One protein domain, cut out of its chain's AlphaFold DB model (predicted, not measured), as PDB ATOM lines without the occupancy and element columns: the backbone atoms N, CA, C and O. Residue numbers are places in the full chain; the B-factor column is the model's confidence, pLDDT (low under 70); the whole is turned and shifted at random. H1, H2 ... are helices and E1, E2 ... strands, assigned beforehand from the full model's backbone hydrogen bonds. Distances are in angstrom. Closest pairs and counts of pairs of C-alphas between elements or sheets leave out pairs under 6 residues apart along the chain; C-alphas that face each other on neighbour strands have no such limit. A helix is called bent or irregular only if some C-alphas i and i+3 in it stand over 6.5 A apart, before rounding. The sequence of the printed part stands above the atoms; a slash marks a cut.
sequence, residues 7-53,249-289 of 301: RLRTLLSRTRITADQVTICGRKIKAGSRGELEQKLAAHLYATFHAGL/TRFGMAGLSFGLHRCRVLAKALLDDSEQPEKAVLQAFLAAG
ATOM      1  N   ARG A   7      85.876  70.987 127.961       94.94
ATOM      2  CA  ARG A   7      87.339  70.975 127.784       94.94
ATOM      3  C   ARG A   7      88.052  71.832 128.838       94.94
ATOM      4  O   ARG A   7      89.128  71.444 129.291       94.94
ATOM      5  N   LEU A   8      87.453  72.947 129.270       96.38
ATOM      6  CA  LEU A   8      87.985  73.766 130.363       96.38
ATOM      7  C   LEU A   8      87.874  73.034 131.696       96.38
ATOM      8  O   LEU A   8      88.867  72.944 132.405       96.38
ATOM      9  N   ARG A   9      86.730  72.413 132.002       95.50
ATOM     10  CA  ARG A   9      86.568  71.613 133.232       95.50
ATOM     11  C   ARG A   9      87.602  70.486 133.325       95.50
ATOM     12  O   ARG A   9      88.195  70.265 134.377       95.50
ATOM     13  N   THR A  10      87.891  69.836 132.196       95.62
ATOM     14  CA  THR A  10      88.951  68.816 132.094       95.62
ATOM     15  C   THR A  10      90.348  69.392 132.344       95.62
ATOM     16  O   THR A  10      91.189  68.733 132.955       95.62
ATOM     17  N   LEU A  11      90.624  70.615 131.883       95.75
ATOM     18  CA  LEU A  11      91.882  71.301 132.179       95.75
ATOM     19  C   LEU A  11      91.989  71.639 133.673       95.75
ATOM     20  O   LEU A  11      93.024  71.379 134.291       95.75
ATOM     21  N   LEU A  12      90.917  72.178 134.257       94.88
ATOM     22  CA  LEU A  12      90.863  72.559 135.669       94.88
ATOM     23  C   LEU A  12      91.064  71.355 136.591       94.88
ATOM     24  O   LEU A  12      91.850  71.448 137.529       94.88
ATOM     25  N   SER A  13      90.473  70.196 136.281       94.19
ATOM     26  CA  SER A  13      90.668  68.976 137.085       94.19
ATOM     27  C   SER A  13      92.118  68.468 137.089       94.19
ATOM     28  O   SER A  13      92.522  67.705 137.967       94.19
ATOM     29  N   ARG A  14      92.929  68.918 136.122       94.12
ATOM     30  CA  ARG A  14      94.362  68.619 135.983       94.12
ATOM     31  C   ARG A  14      95.255  69.798 136.372       94.12
ATOM     32  O   ARG A  14      96.451  69.781 136.062       94.12
ATOM     33  N   THR A  15      94.686  70.805 137.030       94.19
ATOM     34  CA  THR A  15      95.384  72.005 137.486       94.19
ATOM     35  C   THR A  15      95.477  72.003 139.008       94.19
ATOM     36  O   THR A  15      94.501  71.757 139.706       94.19
ATOM     37  N   ARG A  16      96.674  72.258 139.538       92.94
ATOM     38  CA  ARG A  16      96.937  72.444 140.970       92.94
ATOM     39  C   ARG A  16      97.671  73.757 141.169       92.94
ATOM     40  O   ARG A  16      98.626  74.026 140.441       92.94
ATOM     41  N   ILE A  17      97.246  74.543 142.146       89.81
ATOM     42  CA  ILE A  17      97.711  75.914 142.355       89.81
ATOM     43  C   ILE A  17      98.170  76.048 143.804       89.81
ATOM     44  O   ILE A  17      97.483  75.597 144.716       89.81
ATOM     45  N   THR A  18      99.348  76.629 143.998       85.19
ATOM     46  CA  THR A  18      99.880  77.065 145.295       85.19
ATOM     47  C   THR A  18     100.250  78.546 145.199       85.19
ATOM     48  O   THR A  18     100.155  79.143 144.125       85.19
ATOM     49  N   ALA A  19     100.687  79.151 146.307       77.88
ATOM     50  CA  ALA A  19     101.016  80.579 146.359       77.88
ATOM     51  C   ALA A  19     102.080  81.024 145.327       77.88
ATOM     52  O   ALA A  19     102.032  82.150 144.840       77.88
ATOM     53  N   ASP A  20     103.026  80.147 144.983       84.44
ATOM     54  CA  ASP A  20     104.206  80.433 144.155       84.44
ATOM     55  C   ASP A  20     104.327  79.543 142.900       84.44
ATOM     56  O   ASP A  20     105.250  79.707 142.090       84.44
ATOM     57  N   GLN A  21     103.414  78.582 142.720       91.56
ATOM     58  CA  GLN A  21     103.509  77.577 141.667       91.56
ATOM     59  C   GLN A  21     102.139  77.188 141.107       91.56
ATOM     60  O   GLN A  21     101.181  76.938 141.832       91.56
ATOM     61  N   VAL A  22     102.085  77.001 139.787       93.38
ATOM     62  CA  VAL A  22     100.972  76.319 139.112       93.38
ATOM     63  C   VAL A  22     101.478  75.041 138.462       93.38
ATOM     64  O   VAL A  22     102.524  75.022 137.815       93.38
ATOM     65  N   THR A  23     100.741  73.950 138.646       94.25
ATOM     66  CA  THR A  23     100.967  72.679 137.957       94.25
ATOM     67  C   THR A  23      99.772  72.381 137.072       94.25
ATOM     68  O   THR A  23      98.678  72.194 137.589       94.25
ATOM     69  N   ILE A  24      99.969  72.308 135.761       92.62
ATOM     70  CA  ILE A  24      98.898  72.084 134.786       92.62
ATOM     71  C   ILE A  24      99.292  70.958 133.839       92.62
ATOM     72  O   ILE A  24     100.363  70.994 133.236       92.62
ATOM     73  N   CYS A  25      98.475  69.905 133.770       88.75
ATOM     74  CA  CYS A  25      98.769  68.705 132.973       88.75
ATOM     75  C   CYS A  25     100.195  68.148 133.210       88.75
ATOM     76  O   CYS A  25     100.875  67.727 132.279       88.75
ATOM     77  N   GLY A  26     100.671  68.192 134.460       86.00
ATOM     78  CA  GLY A  26     102.009  67.729 134.852       86.00
ATOM     79  C   GLY A  26     103.148  68.739 134.646       86.00
ATOM     80  O   GLY A  26     104.237  68.538 135.185       86.00
ATOM     81  N   ARG A  27     102.925  69.861 133.947       90.25
ATOM     82  CA  ARG A  27     103.922  70.930 133.805       90.25
ATOM     83  C   ARG A  27     103.884  71.861 135.011       90.25
ATOM     84  O   ARG A  27     102.847  72.441 135.307       90.25
ATOM     85  N   LYS A  28     105.030  72.041 135.672       93.81
ATOM     86  CA  LYS A  28     105.208  72.998 136.774       93.81
ATOM     87  C   LYS A  28     105.682  74.354 136.244       93.81
ATOM     88  O   LYS A  28     106.613  74.408 135.440       93.81
ATOM     89  N   ILE A  29     105.075  75.432 136.729       94.00
ATOM     90  CA  ILE A  29     105.405  76.827 136.423       94.00
ATOM     91  C   ILE A  29     105.630  77.546 137.750       94.00
ATOM     92  O   ILE A  29     104.755  77.518 138.609       94.00
ATOM     93  N   LYS A  30     106.805  78.159 137.913       93.38
ATOM     94  CA  LYS A  30     107.219  78.888 139.119       93.38
ATOM     95  C   LYS A  30     107.645  80.312 138.775       93.38
ATOM     96  O   LYS A  30     108.179  80.561 137.683       93.38
ATOM     97  N   ALA A  31     107.460  81.225 139.717       91.88
ATOM     98  CA  ALA A  31     107.870  82.618 139.593       91.88
ATOM     99  C   ALA A  31     108.167  83.237 140.965       91.88
ATOM    100  O   ALA A  31     107.704  82.722 141.978       91.88
ATOM    101  N   GLY A  32     108.930  84.334 140.990       90.25
ATOM    102  CA  GLY A  32     109.261  85.055 142.223       90.25
ATOM    103  C   GLY A  32     108.180  86.043 142.671       90.25
ATOM    104  O   GLY A  32     108.235  86.553 143.784       90.25
ATOM    105  N   SER A  33     107.193  86.322 141.817       91.69
ATOM    106  CA  SER A  33     106.049  87.179 142.137       91.69
ATOM    107  C   SER A  33     104.767  86.680 141.475       91.69
ATOM    108  O   SER A  33     104.805  85.981 140.460       91.69
ATOM    109  N   ARG A  34     103.615  87.104 142.008       91.06
ATOM    110  CA  ARG A  34     102.296  86.809 141.428       91.06
ATOM    111  C   ARG A  34     102.173  87.297 139.981       91.06
ATOM    112  O   ARG A  34     101.703  86.550 139.132       91.06
ATOM    113  N   GLY A  35     102.613  88.524 139.697       91.56
ATOM    114  CA  GLY A  35     102.535  89.094 138.347       91.56
ATOM    115  C   GLY A  35     103.384  88.321 137.336       91.56
ATOM    116  O   GLY A  35     102.943  88.046 136.223       91.56
ATOM    117  N   GLU A  36     104.582  87.892 137.738       93.25
ATOM    118  CA  GLU A  36     105.426  87.033 136.907       93.25
ATOM    119  C   GLU A  36     104.804  85.633 136.720       93.25
ATOM    120  O   GLU A  36     104.866  85.074 135.622       93.25
ATOM    121  N   LEU A  37     104.164  85.075 137.758       93.88
ATOM    122  CA  LEU A  37     103.458  83.794 137.670       93.88
ATOM    123  C   LEU A  37     102.297  83.864 136.675       93.88
ATOM    124  O   LEU A  37     102.168  82.973 135.837       93.88
ATOM    125  N   GLU A  38     101.501  84.936 136.723       94.19
ATOM    126  CA  GLU A  38     100.395  85.188 135.794       94.19
ATOM    127  C   GLU A  38     100.889  85.240 134.345       94.19
ATOM    128  O   GLU A  38     100.362  84.536 133.482       94.19
ATOM    129  N   GLN A  39     101.953  86.005 134.079       93.81
ATOM    130  CA  GLN A  39     102.533  86.122 132.739       93.81
ATOM    131  C   GLN A  39     103.054  84.778 132.216       93.81
ATOM    132  O   GLN A  39     102.752  84.394 131.081       93.81
ATOM    133  N   LYS A  40     103.807  84.033 133.037       95.19
ATOM    134  CA  LYS A  40     104.327  82.708 132.663       95.19
ATOM    135  C   LYS A  40     103.207  81.695 132.439       95.19
ATOM    136  O   LYS A  40     103.292  80.894 131.507       95.19
ATOM    137  N   LEU A  41     102.160  81.731 133.265       95.50
ATOM    138  CA  LEU A  41     100.995  80.866 133.121       95.50
ATOM    139  C   LEU A  41     100.227  81.188 131.836       95.50
ATOM    140  O   LEU A  41      99.967  80.275 131.056       95.50
ATOM    141  N   ALA A  42      99.933  82.461 131.565       96.50
ATOM    142  CA  ALA A  42      99.266  82.884 130.335       96.50
ATOM    143  C   ALA A  42     100.068  82.478 129.087       96.50
ATOM    144  O   ALA A  42      99.497  81.951 128.131       96.50
ATOM    145  N   ALA A  43     101.395  82.648 129.110       95.19
ATOM    146  CA  ALA A  43     102.273  82.230 128.020       95.19
ATOM    147  C   ALA A  43     102.263  80.706 127.811       95.19
ATOM    148  O   ALA A  43     102.169  80.240 126.676       95.19
ATOM    149  N   HIS A  44     102.309  79.917 128.890       95.25
ATOM    150  CA  HIS A  44     102.215  78.460 128.799       95.25
ATOM    151  C   HIS A  44     100.846  77.998 128.287       95.25
ATOM    152  O   HIS A  44     100.778  77.095 127.447       95.25
ATOM    153  N   LEU A  45      99.765  78.627 128.761       96.94
ATOM    154  CA  LEU A  45      98.409  78.353 128.300       96.94
ATOM    155  C   LEU A  45      98.274  78.636 126.800       96.94
ATOM    156  O   LEU A  45      97.744  77.802 126.065       96.94
ATOM    157  N   TYR A  46      98.817  79.768 126.342       97.38
ATOM    158  CA  TYR A  46      98.829  80.134 124.930       97.38
ATOM    159  C   TYR A  46      99.610  79.111 124.109       97.38
ATOM    160  O   TYR A  46      99.056  78.525 123.180       97.38
ATOM    161  N   ALA A  47     100.863  78.838 124.484       94.69
ATOM    162  CA  ALA A  47     101.729  77.916 123.761       94.69
ATOM    163  C   ALA A  47     101.102  76.519 123.645       94.69
ATOM    164  O   ALA A  47     101.054  75.958 122.558       94.69
ATOM    165  N   THR A  48     100.552  75.985 124.734       94.94
ATOM    166  CA  THR A  48     100.121  74.579 124.806       94.94
ATOM    167  C   THR A  48      98.687  74.372 124.316       94.94
ATOM    168  O   THR A  48      98.387  73.440 123.561       94.94
ATOM    169  N   PHE A  49      97.764  75.230 124.753       96.38
ATOM    170  CA  PHE A  49      96.328  75.012 124.581       96.38
ATOM    171  C   PHE A  49      95.716  75.886 123.485       96.38
ATOM    172  O   PHE A  49      94.705  75.488 122.906       96.38
ATOM    173  N   HIS A  50      96.334  77.015 123.125       97.69
ATOM    174  CA  HIS A  50      95.917  77.799 121.963       97.69
ATOM    175  C   HIS A  50      96.721  77.460 120.708       97.69
ATOM    176  O   HIS A  50      96.173  76.813 119.822       97.69
ATOM    177  N   ALA A  51      98.001  77.835 120.664       96.31
ATOM    178  CA  ALA A  51      98.861  77.684 119.493       96.31
ATOM    179  C   ALA A  51      99.271  76.226 119.233       96.31
ATOM    180  O   ALA A  51      99.426  75.829 118.085       96.31
ATOM    181  N   GLY A  52      99.403  75.404 120.279       94.75
ATOM    182  CA  GLY A  52      99.824  74.005 120.144       94.75
ATOM    183  C   GLY A  52     101.311  73.830 119.829       94.75
ATOM    184  O   GLY A  52     101.670  72.856 119.179       94.75
ATOM    185  N   LEU A  53     102.154  74.755 120.294       89.81
ATOM    186  CA  LEU A  53     103.602  74.702 120.127       89.81
ATOM    187  C   LEU A  53     104.188  73.422 120.751       89.81
ATOM    188  O   LEU A  53     103.787  73.040 121.859       89.81
ATOM    189  N   THR A 249      87.142  95.538 126.774       93.75
ATOM    190  CA  THR A 249      87.744  96.878 126.794       93.75
ATOM    191  C   THR A 249      88.495  97.195 128.087       93.75
ATOM    192  O   THR A 249      89.010  98.303 128.245       93.75
ATOM    193  N   ARG A 250      88.585  96.248 129.032       93.94
ATOM    194  CA  ARG A 250      89.280  96.470 130.307       93.94
ATOM    195  C   ARG A 250      90.764  96.762 130.071       93.94
ATOM    196  O   ARG A 250      91.378  96.303 129.103       93.94
ATOM    197  N   PHE A 251      91.362  97.515 130.993       90.12
ATOM    198  CA  PHE A 251      92.769  97.904 130.902       90.12
ATOM    199  C   PHE A 251      93.687  96.677 130.762       90.12
ATOM    200  O   PHE A 251      93.591  95.721 131.530       90.12
ATOM    201  N   GLY A 252      94.573  96.705 129.764       88.56
ATOM    202  CA  GLY A 252      95.494  95.603 129.459       88.56
ATOM    203  C   GLY A 252      94.880  94.407 128.713       88.56
ATOM    204  O   GLY A 252      95.621  93.463 128.416       88.56
ATOM    205  N   MET A 253      93.577  94.445 128.394       93.62
ATOM    206  CA  MET A 253      92.860  93.406 127.635       93.62
ATOM    207  C   MET A 253      92.502  93.820 126.205       93.62
ATOM    208  O   MET A 253      92.491  92.967 125.316       93.62
ATOM    209  N   ALA A 254      92.269  95.114 125.975       90.81
ATOM    210  CA  ALA A 254      92.000  95.648 124.645       90.81
ATOM    211  C   ALA A 254      93.192  95.434 123.690       90.81
ATOM    212  O   ALA A 254      94.354  95.564 124.082       90.81
ATOM    213  N   GLY A 255      92.903  95.109 122.427       87.25
ATOM    214  CA  GLY A 255      93.908  94.945 121.365       87.25
ATOM    215  C   GLY A 255      94.743  93.659 121.435       87.25
ATOM    216  O   GLY A 255      95.638  93.460 120.611       87.25
ATOM    217  N   LEU A 256      94.480  92.763 122.391       93.00
ATOM    218  CA  LEU A 256      95.141  91.460 122.435       93.00
ATOM    219  C   LEU A 256      94.651  90.543 121.313       93.00
ATOM    220  O   LEU A 256      93.492  90.571 120.910       93.00
ATOM    221  N   SER A 257      95.517  89.630 120.865       93.75
ATOM    222  CA  SER A 257      95.049  88.516 120.040       93.75
ATOM    223  C   SER A 257      94.056  87.654 120.829       93.75
ATOM    224  O   SER A 257      94.204  87.495 122.040       93.75
ATOM    225  N   PHE A 258      93.085  87.039 120.146       97.31
ATOM    226  CA  PHE A 258      92.095  86.148 120.762       97.31
ATOM    227  C   PHE A 258      92.725  85.118 121.712       97.31
ATOM    228  O   PHE A 258      92.338  85.022 122.874       97.31
ATOM    229  N   GLY A 259      93.747  84.387 121.253       96.88
ATOM    230  CA  GLY A 259      94.419  83.389 122.081       96.88
ATOM    231  C   GLY A 259      95.051  83.989 123.333       96.88
ATOM    232  O   GLY A 259      94.899  83.445 124.422       96.88
ATOM    233  N   LEU A 260      95.734  85.130 123.198       96.44
ATOM    234  CA  LEU A 260      96.364  85.797 124.334       96.44
ATOM    235  C   LEU A 260      95.323  86.347 125.315       96.44
ATOM    236  O   LEU A 260      95.520  86.228 126.521       96.44
ATOM    237  N   HIS A 261      94.212  86.890 124.814       98.12
ATOM    238  CA  HIS A 261      93.088  87.355 125.626       98.12
ATOM    239  C   HIS A 261      92.523  86.224 126.491       98.12
ATOM    240  O   HIS A 261      92.569  86.310 127.719       98.12
ATOM    241  N   ARG A 262      92.085  85.121 125.867       98.19
ATOM    242  CA  ARG A 262      91.489  83.984 126.588       98.19
ATOM    243  C   ARG A 262      92.469  83.380 127.598       98.19
ATOM    244  O   ARG A 262      92.091  83.093 128.734       98.19
ATOM    245  N   CYS A 263      93.744  83.247 127.227       98.25
ATOM    246  CA  CYS A 263      94.779  82.734 128.124       98.25
ATOM    247  C   CYS A 263      95.086  83.667 129.300       98.25
ATOM    248  O   CYS A 263      95.319  83.164 130.397       98.25
ATOM    249  N   ARG A 264      95.078  84.994 129.110       97.69
ATOM    250  CA  ARG A 264      95.276  85.955 130.207       97.69
ATOM    251  C   ARG A 264      94.102  85.965 131.174       97.69
ATOM    252  O   ARG A 264      94.335  85.910 132.377       97.69
ATOM    253  N   VAL A 265      92.865  85.968 130.668       98.00
ATOM    254  CA  VAL A 265      91.669  85.880 131.524       98.00
ATOM    255  C   VAL A 265      91.714  84.605 132.363       98.00
ATOM    256  O   VAL A 265      91.557  84.671 133.580       98.00
ATOM    257  N   LEU A 266      91.995  83.457 131.734       97.81
ATOM    258  CA  LEU A 266      92.095  82.182 132.441       97.81
ATOM    259  C   LEU A 266      93.236  82.183 133.471       97.81
ATOM    260  O   LEU A 266      93.018  81.784 134.608       97.81
ATOM    261  N   ALA A 267      94.434  82.641 133.100       96.50
ATOM    262  CA  ALA A 267      95.579  82.679 134.009       96.50
ATOM    263  C   ALA A 267      95.297  83.527 135.253       96.50
ATOM    264  O   ALA A 267      95.557  83.079 136.367       96.50
ATOM    265  N   LYS A 268      94.734  84.724 135.061       95.31
ATOM    266  CA  LYS A 268      94.363  85.623 136.153       95.31
ATOM    267  C   LYS A 268      93.332  84.968 137.077       95.31
ATOM    268  O   LYS A 268      93.559  84.895 138.278       95.31
ATOM    269  N   ALA A 269      92.262  84.408 136.508       95.88
ATOM    270  CA  ALA A 269      91.192  83.768 137.272       95.88
ATOM    271  C   ALA A 269      91.689  82.598 138.133       95.88
ATOM    272  O   ALA A 269      91.311  82.476 139.294       95.88
ATOM    273  N   LEU A 270      92.573  81.765 137.576       94.56
ATOM    274  CA  LEU A 270      93.185  80.648 138.297       94.56
ATOM    275  C   LEU A 270      93.995  81.114 139.509       94.56
ATOM    276  O   LEU A 270      94.020  80.442 140.534       94.56
ATOM    277  N   LEU A 271      94.675  82.252 139.394       93.06
ATOM    278  CA  LEU A 271      95.468  82.791 140.488       93.06
ATOM    279  C   LEU A 271      94.616  83.575 141.491       93.06
ATOM    280  O   LEU A 271      95.054  83.743 142.627       93.06
ATOM    281  N   ASP A 272      93.475  84.145 141.095       91.12
ATOM    282  CA  ASP A 272      92.611  84.961 141.966       91.12
ATOM    283  C   ASP A 272      91.935  84.123 143.063       91.12
ATOM    284  O   ASP A 272      91.874  84.578 144.202       91.12
ATOM    285  N   ASP A 273      91.512  82.893 142.764       88.25
ATOM    286  CA  ASP A 273      90.956  81.967 143.760       88.25
ATOM    287  C   ASP A 273      91.325  80.516 143.416       88.25
ATOM    288  O   ASP A 273      90.752  79.875 142.531       88.25
ATOM    289  N   SER A 274      92.323  80.000 144.136       84.12
ATOM    290  CA  SER A 274      92.829  78.638 143.964       84.12
ATOM    291  C   SER A 274      91.993  77.569 144.669       84.12
ATOM    292  O   SER A 274      92.193  76.386 144.396       84.12
ATOM    293  N   GLU A 275      91.102  77.954 145.587       87.75
ATOM    294  CA  GLU A 275      90.244  77.017 146.323       87.75
ATOM    295  C   GLU A 275      88.983  76.684 145.518       87.75
ATOM    296  O   GLU A 275      88.530  75.538 145.520       87.75
ATOM    297  N   GLN A 276      88.447  77.661 144.776       90.94
ATOM    298  CA  GLN A 276      87.262  77.507 143.923       90.94
ATOM    299  C   GLN A 276      87.533  77.932 142.465       90.94
ATOM    300  O   GLN A 276      86.835  78.797 141.923       90.94
ATOM    301  N   PRO A 277      88.489  77.289 141.764       91.81
ATOM    302  CA  PRO A 277      88.946  77.736 140.447       91.81
ATOM    303  C   PRO A 277      87.838  77.744 139.385       91.81
ATOM    304  O   PRO A 277      87.812  78.623 138.531       91.81
ATOM    305  N   GLU A 278      86.887  76.805 139.426       93.81
ATOM    306  CA  GLU A 278      85.765  76.774 138.473       93.81
ATOM    307  C   GLU A 278      84.859  78.006 138.616       93.81
ATOM    308  O   GLU A 278      84.505  78.639 137.617       93.81
ATOM    309  N   LYS A 279      84.554  78.410 139.854       94.56
ATOM    310  CA  LYS A 279      83.763  79.611 140.143       94.56
ATOM    311  C   LYS A 279      84.509  80.880 139.729       94.56
ATOM    312  O   LYS A 279      83.914  81.751 139.094       94.56
ATOM    313  N   ALA A 280      85.802  80.954 140.041       95.50
ATOM    314  CA  ALA A 280      86.662  82.079 139.686       95.50
ATOM    315  C   ALA A 280      86.732  82.284 138.167       95.50
ATOM    316  O   ALA A 280      86.548  83.393 137.667       95.50
ATOM    317  N   VAL A 281      86.931  81.193 137.419       96.88
ATOM    318  CA  VAL A 281      86.977  81.212 135.952       96.88
ATOM    319  C   VAL A 281      85.639  81.639 135.367       96.88
ATOM    320  O   VAL A 281      85.624  82.489 134.481       96.88
ATOM    321  N   LEU A 282      84.523  81.120 135.880       96.19
ATOM    322  CA  LEU A 282      83.193  81.506 135.413       96.19
ATOM    323  C   LEU A 282      82.938  83.009 135.593       96.19
ATOM    324  O   LEU A 282      82.527  83.685 134.650       96.19
ATOM    325  N   GLN A 283      83.241  83.552 136.775       95.50
ATOM    326  CA  GLN A 283      83.098  84.983 137.052       95.50
ATOM    327  C   GLN A 283      84.016  85.833 136.167       95.50
ATOM    328  O   GLN A 283      83.576  86.832 135.596       95.50
ATOM    329  N   ALA A 284      85.276  85.425 136.010       96.56
ATOM    330  CA  ALA A 284      86.243  86.143 135.191       96.56
ATOM    331  C   ALA A 284      85.879  86.131 133.701       96.56
ATOM    332  O   ALA A 284      86.089  87.139 133.026       96.56
ATOM    333  N   PHE A 285      85.330  85.022 133.196       97.25
ATOM    334  CA  PHE A 285      84.878  84.892 131.811       97.25
ATOM    335  C   PHE A 285      83.694  85.815 131.544       97.25
ATOM    336  O   PHE A 285      83.771  86.631 130.630       97.25
ATOM    337  N   LEU A 286      82.667  85.789 132.399       95.81
ATOM    338  CA  LEU A 286      81.523  86.698 132.282       95.81
ATOM    339  C   LEU A 286      81.956  88.169 132.354       95.81
ATOM    340  O   LEU A 286      81.558  88.974 131.517       95.81
ATOM    341  N   ALA A 287      82.845  88.519 133.290       95.31
ATOM    342  CA  ALA A 287      83.388  89.874 133.404       95.31
ATOM    343  C   ALA A 287      84.258  90.293 132.202       95.31
ATOM    344  O   ALA A 287      84.494  91.482 132.001       95.31
ATOM    345  N   ALA A 288      84.772  89.331 131.433       96.31
ATOM    346  CA  ALA A 288      85.527  89.543 130.199       96.31
ATOM    347  C   ALA A 288      84.646  89.545 128.941       96.31
ATOM    348  O   ALA A 288      85.181  89.649 127.837       96.31
ATOM    349  N   GLY A 289      83.330  89.355 129.089       96.25
ATOM    350  CA  GLY A 289      82.425  89.132 127.968       96.25
ATOM    351  C   GLY A 289      82.735  87.847 127.195       96.25
ATOM    352  O   GLY A 289      82.540  87.826 125.989       96.25
TER     353      GLY A 289
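This is residues 7 to 53 and 249 to 289 of the 301 residues of an uncharacterized protein of Amycolatopsis sp. WAC 01376 (UniProt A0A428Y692). A small three-stranded sheet, E1 to E3, stands as a wall at one side of the domain, and the long helix H2 covers one of its faces. Behind it H3 takes the middle, with H2 crossing it on one side and H4 crossing it on the other, while the short H1 sits near the E1 edge of the wall and reaches H4. The printed part has 88 residues, with four named helices and three named strands in the order H1 E1 E2 E3 H2 H3 H4; the sheet runs E1, E2, E3, antiparallel, and the class is mostly helix. The whole is compact and rounded, with a radius of gyration of the C-alphas of 12.1 A and spans of 31 by 28 by 28 A.

Begin with the sheet: E1 is residues 15 to 17, 6.7 A long, E2 is residues 21 to 24, 9.9 A, and E3 is residues 27 to 30, 10.1 A. Find C-alpha 34 at (102.296, 86.809, 141.428); from there H2, residues 34 to 51, runs 24.0 A. It is neither bent nor irregular, but only just: C-alphas 48 and 51 are 6.3 A apart. H3, residues 258 to 272, runs 21.2 A. H4, residues 277 to 287, runs 15.1 A to C-alpha 287 at (83.388, 89.874, 133.404). H1, residues 7 to 13, starts at C-alpha 7, (87.339, 70.975, 127.784), and is 10.1 A long.

E1, E2 and E3 form a meander, each strand the antiparallel neighbour of the one before. In the hairpin E1 and E2, look for N 16 and O 23, 2.8 A apart; in the hairpin E2 and E3, for N 22 and O 29, 3.0 A apart. H2 is on the sheet, two layers with helix on one face, at a height of 10.1 A over E2 and E3; it runs along the strands, at 11 degrees to E3 on the local plane. The closest C-alphas of E3 and H2 are those of Lys 30 and Leu 37, 6.3 A. H3 only grazes the sheet, with residues 267 to 271. H2 and H3 touch, closest at C-alphas of Ala 42 and Cys 263, 5.0 A, at a steep tilt of 42 degrees, opposite ways. H3 and H4 touch, closest at C-alphas of Ala 269 and Val 281, 5.1 A, at a steep tilt of 50 degrees, opposite ways. H1 and H4 only just touch, with 3 pairs of C-alphas within 8 A, the closest those of Leu 12 and Glu 278, 7.2 A. H2 and H4 are apart. In H1, H3 and H4 every O i to N i+4 pair is within hydrogen-bond range; in H2, 13 of 14 are.

The two C-alphas farthest apart are those of Gly 26 and Thr 249, 33.4 A. Residues 54 to 248 are not printed, and C-alphas 53 and 249 are 28.1 A apart across this cut, which lies in the link from H2 to H3. The links that are printed whole are tight. The mean pLDDT of the printed part is 93.6, and no printed residue is under 70.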